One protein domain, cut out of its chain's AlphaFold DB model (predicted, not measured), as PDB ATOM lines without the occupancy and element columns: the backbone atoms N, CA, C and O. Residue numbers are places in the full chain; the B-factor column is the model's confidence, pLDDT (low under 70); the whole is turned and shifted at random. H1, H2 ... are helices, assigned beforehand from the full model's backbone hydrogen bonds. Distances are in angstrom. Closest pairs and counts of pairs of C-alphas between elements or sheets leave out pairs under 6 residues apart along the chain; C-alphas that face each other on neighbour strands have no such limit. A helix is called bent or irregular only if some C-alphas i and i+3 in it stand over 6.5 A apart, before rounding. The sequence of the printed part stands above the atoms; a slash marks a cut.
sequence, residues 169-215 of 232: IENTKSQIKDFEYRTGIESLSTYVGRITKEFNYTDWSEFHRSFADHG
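What this domain is: This is residues 169 to 215 of the 232 residues of an uncharacterized protein of Bartonella alsatica IBS 382 (UniProt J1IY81). Three helices are strung out in a loose, open chain with no helix touching another: H1 stands across one end of the long axis, short H2 lies between the two ends, and H3 is at the far end. After H2 the link of residues 196 to 203 leads out to that far end, where the chain turns and H3 folds back toward the side of H2. The printed part has 47 residues, with three named helices in the order H1, H2, H3 and no named strand, and the class is all helix. The whole is loose, with a radius of gyration of the C-alphas of 13.3 A, and elongated, spanning 36 by 21 by 14 A.

How they stand to each other: The longest helix, H1, residues 169 to 183, touches no helix. It is near H2, residues 188 to 195, with 6 pairs of C-alphas within 10 A, and the closest C-alphas of these two helices are 8.2 A apart. A tight link of 4 residues, 184 to 187, joins them. H2 in turn touches no helix, and it is apart from H3, residues 204 to 213, with no C-alpha of the one within 8 A of the other. The link from H2 to H3 is short, with 8 residues, 196 to 203. H1 and H3 are apart. In H1, H2 and H3 every pair of O i and N i+4 is within hydrogen-bond range.

Where its parts are: H1, residues 169 to 183, measures 20.9 A from first to last C-alpha; C-alpha 169 is at (91.799, -14.537, -0.741) and C-alpha 183 at (75.084, -16.885, 11.660). H3, residues 204 to 213, measures 14.5 A and ends with C-alpha 213 at (90.980, -35.790, 17.475). H2, residues 188 to 195, measures 10.6 A and begins with C-alpha 188 at (85.973, -24.072, 9.614). No helix is bent or irregular.

The domain as a whole: The two C-alphas farthest apart are those of Arg 182, in H1, and Thr 202, in the link before H3, at 38.2 A. The C-alphas of Ile 169 and Gly 215, the first and last printed residues, are 25.3 A apart. The printed part has no cut and no long link. The mean pLDDT of the printed part is 80.2. The model's confidence is low, under 70, at residues 169 to 173, which belong to H1, and the mean pLDDT of H1 is 72, against 85 for H2 and 84 for H3.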
ATOM      1  N   ILE A 169      91.265 -14.522  -2.128       54.50
ATOM      2  CA  ILE A 169      91.799 -14.537  -0.741       54.50
ATOM      3  C   ILE A 169      91.204 -13.425   0.144       54.50
ATOM      4  O   ILE A 169      90.753 -13.701   1.257       54.50
ATOM      5  N   GLU A 170      91.201 -12.173  -0.320       57.72
ATOM      6  CA  GLU A 170      90.637 -11.047   0.449       57.72
ATOM      7  C   GLU A 170      89.101 -11.114   0.487       57.72
ATOM      8  O   GLU A 170      88.506 -10.930   1.549       57.72
ATOM      9  N   ASN A 171      88.473 -11.498  -0.628       60.22
ATOM     10  CA  ASN A 171      87.026 -11.690  -0.721       60.22
ATOM     11  C   ASN A 171      86.552 -12.870   0.151       60.22
ATOM     12  O   ASN A 171      85.605 -12.726   0.913       60.22
ATOM     13  N   THR A 172      87.280 -13.996   0.170       60.16
ATOM     14  CA  THR A 172      86.984 -15.140   1.059       60.16
ATOM     15  C   THR A 172      87.121 -14.745   2.526       60.16
ATOM     16  O   THR A 172      86.277 -15.122   3.328       60.16
ATOM     17  N   LYS A 173      88.130 -13.943   2.905       66.38
ATOM     18  CA  LYS A 173      88.240 -13.442   4.289       66.38
ATOM     19  C   LYS A 173      87.068 -12.538   4.679       66.38
ATOM     20  O   LYS A 173      86.610 -12.631   5.815       66.38
ATOM     21  N   SER A 174      86.595 -11.686   3.767       70.75
ATOM     22  CA  SER A 174      85.402 -10.861   3.994       70.75
ATOM     23  C   SER A 174      84.151 -11.730   4.136       70.75
ATOM     24  O   SER A 174      83.437 -11.614   5.123       70.75
ATOM     25  N   GLN A 175      83.948 -12.679   3.221       73.38
ATOM     26  CA  GLN A 175      82.808 -13.600   3.226       73.38
ATOM     27  C   GLN A 175      82.776 -14.508   4.462       73.38
ATOM     28  O   GLN A 175      81.703 -14.756   5.003       73.38
ATOM     29  N   ILE A 176      83.938 -14.978   4.934       75.88
ATOM     30  CA  ILE A 176      84.057 -15.740   6.184       75.88
ATOM     31  C   ILE A 176      83.582 -14.892   7.366       75.88
ATOM     32  O   ILE A 176      82.754 -15.352   8.147       75.88
ATOM     33  N   LYS A 177      84.061 -13.645   7.477       77.69
ATOM     34  CA  LYS A 177      83.653 -12.740   8.561       77.69
ATOM     35  C   LYS A 177      82.166 -12.399   8.501       77.69
ATOM     36  O   LYS A 177      81.509 -12.393   9.536       77.69
ATOM     37  N   ASP A 178      81.631 -12.156   7.307       78.88
ATOM     38  CA  ASP A 178      80.210 -11.859   7.115       78.88
ATOM     39  C   ASP A 178      79.325 -13.070   7.452       78.88
ATOM     40  O   ASP A 178      78.268 -12.913   8.064       78.88
ATOM     41  N   PHE A 179      79.755 -14.285   7.097       79.25
ATOM     42  CA  PHE A 179      79.083 -15.527   7.484       79.25
ATOM     43  C   PHE A 179      79.072 -15.710   9.007       79.25
ATOM     44  O   PHE A 179      78.005 -15.947   9.579       79.25
ATOM     45  N   GLU A 180      80.225 -15.556   9.663       87.44
ATOM     46  CA  GLU A 180      80.359 -15.684  11.121       87.44
ATOM     47  C   GLU A 180      79.502 -14.642  11.850       87.44
ATOM     48  O   GLU A 180      78.783 -14.978  12.789       87.44
ATOM     49  N   TYR A 181      79.495 -13.394  11.371       82.56
ATOM     50  CA  TYR A 181      78.674 -12.322  11.935       82.56
ATOM     51  C   TYR A 181      77.170 -12.590  11.788       82.56
ATOM     52  O   TYR A 181      76.407 -12.390  12.731       82.56
ATOM     53  N   ARG A 182      76.727 -13.059  10.614       79.31
ATOM     54  CA  ARG A 182      75.300 -13.292  10.329       79.31
ATOM     55  C   ARG A 182      74.737 -14.535  11.006       79.31
ATOM     56  O   ARG A 182      73.551 -14.555  11.324       79.31
ATOM     57  N   THR A 183      75.543 -15.582  11.148       80.00
ATOM     58  CA  THR A 183      75.084 -16.885  11.660       80.00
ATOM     59  C   THR A 183      75.440 -17.109  13.124       80.00
ATOM     60  O   THR A 183      74.823 -17.955  13.765       80.00
ATOM     61  N   GLY A 184      76.425 -16.378  13.660       81.62
ATOM     62  CA  GLY A 184      77.008 -16.642  14.977       81.62
ATOM     63  C   GLY A 184      77.811 -17.948  15.042       81.62
ATOM     64  O   GLY A 184      78.209 -18.360  16.128       81.62
ATOM     65  N   ILE A 185      78.030 -18.614  13.903       82.94
ATOM     66  CA  ILE A 185      78.742 -19.889  13.804       82.94
ATOM     67  C   ILE A 185      80.165 -19.613  13.324       82.94
ATOM     68  O   ILE A 185      80.358 -18.966  12.299       82.94
ATOM     69  N   GLU A 186      81.158 -20.139  14.042       84.19
ATOM     70  CA  GLU A 186      82.571 -20.068  13.652       84.19
ATOM     71  C   GLU A 186      82.811 -20.832  12.338       84.19
ATOM     72  O   GLU A 186      82.371 -21.973  12.170       84.19
ATOM     73  N   SER A 187      83.525 -20.221  11.389       85.81
ATOM     74  CA  SER A 187      83.892 -20.898  10.145       85.81
ATOM     75  C   SER A 187      84.942 -21.982  10.397       85.81
ATOM     76  O   SER A 187      85.799 -21.858  11.275       85.81
ATOM     77  N   LEU A 188      84.959 -23.016   9.547       82.75
ATOM     78  CA  LEU A 188      85.973 -24.072   9.614       82.75
ATOM     79  C   LEU A 188      87.403 -23.505   9.577       82.75
ATOM     80  O   LEU A 188      88.284 -24.001  10.270       82.75
ATOM     81  N   SER A 189      87.641 -22.448   8.798       80.50
ATOM     82  CA  SER A 189      88.942 -21.775   8.724       80.50
ATOM     83  C   SER A 189      89.370 -21.138  10.046       80.50
ATOM     84  O   SER A 189      90.532 -21.282  10.433       80.50
ATOM     85  N   THR A 190      88.456 -20.452  10.736       83.88
ATOM     86  CA  THR A 190      88.737 -19.818  12.032       83.88
ATOM     87  C   THR A 190      88.936 -20.882  13.108       83.88
ATOM     88  O   THR A 190      89.947 -20.844  13.814       83.88
ATOM     89  N   TYR A 191      88.072 -21.901  13.133       86.06
ATOM     90  CA  TYR A 191      88.183 -23.051  14.032       86.06
ATOM     91  C   TYR A 191      89.533 -23.771  13.881       86.06
ATOM     92  O   TYR A 191      90.259 -23.942  14.861       86.06
ATOM     93  N   VAL A 192      89.925 -24.117  12.647       85.88
ATOM     94  CA  VAL A 192      91.222 -24.754  12.353       85.88
ATOM     95  C   VAL A 192      92.391 -23.858  12.771       85.88
ATOM     96  O   VAL A 192      93.347 -24.329  13.386       85.88
ATOM     97  N   GLY A 193      92.326 -22.557  12.475       83.62
ATOM     98  CA  GLY A 193      93.356 -21.594  12.874       83.62
ATOM     99  C   GLY A 193      93.489 -21.412  14.391       83.62
ATOM    100  O   GLY A 193      94.558 -21.033  14.869       83.62
ATOM    101  N   ARG A 194      92.425 -21.677  15.154       88.12
ATOM    102  CA  ARG A 194      92.438 -21.653  16.619       88.12
ATOM    103  C   ARG A 194      93.071 -22.924  17.185       88.12
ATOM    104  O   ARG A 194      94.062 -22.812  17.897       88.12
ATOM    105  N   ILE A 195      92.561 -24.104  16.818       86.44
ATOM    106  CA  ILE A 195      93.040 -25.392  17.364       86.44
ATOM    107  C   ILE A 195      94.513 -25.652  17.019       86.44
ATOM    108  O   ILE A 195      95.268 -26.164  17.835       86.44
ATOM    109  N   THR A 196      94.970 -25.214  15.841       84.50
ATOM    110  CA  THR A 196      96.366 -25.408  15.411       84.50
ATOM    111  C   THR A 196      97.388 -24.643  16.247       84.50
ATOM    112  O   THR A 196      98.556 -25.024  16.243       84.50
ATOM    113  N   LYS A 197      96.982 -23.601  16.988       85.12
ATOM    114  CA  LYS A 197      97.872 -22.887  17.925       85.12
ATOM    115  C   LYS A 197      98.166 -23.690  19.188       85.12
ATOM    116  O   LYS A 197      99.147 -23.407  19.865       85.12
ATOM    117  N   GLU A 198      97.308 -24.651  19.505       83.25
ATOM    118  CA  GLU A 198      97.401 -25.500  20.692       83.25
ATOM    119  C   GLU A 198      98.121 -26.822  20.383       83.25
ATOM    120  O   GLU A 198      98.459 -27.578  21.292       83.25
ATOM    121  N   PHE A 199      98.386 -27.108  19.105       84.62
ATOM    122  CA  PHE A 199      99.058 -28.334  18.696       84.62
ATOM    123  C   PHE A 199     100.559 -28.240  18.942       84.62
ATOM    124  O   PHE A 199     101.232 -27.330  18.461       84.62
ATOM    125  N   ASN A 200     101.089 -29.250  19.622       78.62
ATOM    126  CA  ASN A 200     102.516 -29.496  19.712       78.62
ATOM    127  C   ASN A 200     102.815 -30.796  18.966       78.62
ATOM    128  O   ASN A 200     102.324 -31.852  19.358       78.62
ATOM    129  N   TYR A 201     103.561 -30.709  17.870       83.19
ATOM    130  CA  TYR A 201     103.857 -31.851  17.009       83.19
ATOM    131  C   TYR A 201     105.326 -31.843  16.610       83.19
ATOM    132  O   TYR A 201     105.901 -30.793  16.312       83.19
ATOM    133  N   THR A 202     105.922 -33.029  16.586       80.12
ATOM    134  CA  THR A 202     107.320 -33.229  16.182       80.12
ATOM    135  C   THR A 202     107.437 -33.926  14.831       80.12
ATOM    136  O   THR A 202     108.452 -33.781  14.147       80.12
ATOM    137  N   ASP A 203     106.370 -34.602  14.396       84.25
ATOM    138  CA  ASP A 203     106.293 -35.245  13.092       84.25
ATOM    139  C   ASP A 203     104.902 -35.153  12.435       84.25
ATOM    140  O   ASP A 203     103.913 -34.672  12.995       84.25
ATOM    141  N   TRP A 204     104.843 -35.599  11.179       80.06
ATOM    142  CA  TRP A 204     103.643 -35.540  10.347       80.06
ATOM    143  C   TRP A 204     102.510 -36.452  10.840       80.06
ATOM    144  O   TRP A 204     101.335 -36.143  10.646       80.06
ATOM    145  N   SER A 205     102.840 -37.572  11.477       82.88
ATOM    146  CA  SER A 205     101.849 -38.522  11.986       82.88
ATOM    147  C   SER A 205     101.158 -37.973  13.233       82.88
ATOM    148  O   SER A 205      99.938 -38.094  13.351       82.88
ATOM    149  N   GLU A 206     101.915 -37.330  14.127       83.44
ATOM    150  CA  GLU A 206     101.379 -36.614  15.292       83.44
ATOM    151  C   GLU A 206     100.464 -35.469  14.862       83.44
ATOM    152  O   GLU A 206      99.333 -35.378  15.334       83.44
ATOM    153  N   PHE A 207     100.895 -34.672  13.880       82.62
ATOM    154  CA  PHE A 207     100.079 -33.601  13.309       82.62
ATOM    155  C   PHE A 207      98.743 -34.117  12.750       82.62
ATOM    156  O   PHE A 207      97.680 -33.568  13.039       82.62
ATOM    157  N   HIS A 208      98.773 -35.215  11.988       83.38
ATOM    158  CA  HIS A 208      97.557 -35.850  11.477       83.38
ATOM    159  C   HIS A 208      96.639 -36.373  12.589       83.38
ATOM    160  O   HIS A 208      95.417 -36.299  12.444       83.38
ATOM    161  N   ARG A 209      97.205 -36.886  13.689       83.69
ATOM    162  CA  ARG A 209      96.436 -37.362  14.845       83.69
ATOM    163  C   ARG A 209      95.747 -36.206  15.572       83.69
ATOM    164  O   ARG A 209      94.552 -36.304  15.820       83.69
ATOM    165  N   SER A 210      96.438 -35.084  15.785       86.06
ATOM    166  CA  SER A 210      95.843 -33.887  16.403       86.06
ATOM    167  C   SER A 210      94.645 -33.347  15.613       86.06
ATOM    168  O   SER A 210      93.652 -32.925  16.203       86.06
ATOM    169  N   PHE A 211      94.688 -33.402  14.276       84.88
ATOM    170  CA  PHE A 211      93.528 -33.072  13.437       84.88
ATOM    171  C   PHE A 211      92.404 -34.111  13.551       84.88
ATOM    172  O   PHE A 211      91.233 -33.731  13.611       84.88
ATOM    173  N   ALA A 212      92.742 -35.403  13.616       85.81
ATOM    174  CA  ALA A 212      91.763 -36.480  13.744       85.81
ATOM    175  C   ALA A 212      90.984 -36.416  15.070       85.81
ATOM    176  O   ALA A 212      89.775 -36.647  15.059       85.81
ATOM    177  N   ASP A 213      91.631 -36.014  16.171       86.19
ATOM    178  CA  ASP A 213      90.980 -35.790  17.475       86.19
ATOM    179  C   ASP A 213      89.909 -34.682  17.412       86.19
ATOM    180  O   ASP A 213      88.948 -34.684  18.177       86.19
ATOM    181  N   HIS A 214      90.035 -33.768  16.445       84.62
ATOM    182  CA  HIS A 214      89.069 -32.704  16.156       84.62
ATOM    183  C   HIS A 214      88.097 -33.076  15.019       84.62
ATOM    184  O   HIS A 214      87.402 -32.214  14.481       84.62
ATOM    185  N   GLY A 215      88.052 -34.353  14.617       84.56
ATOM    186  CA  GLY A 215      87.179 -34.852  13.549       84.56
ATOM    187  C   GLY A 215      87.589 -34.417  12.136       84.56
ATOM    188  O   GLY A 215      86.787 -34.516  11.206       84.56
TER     189      GLY A 215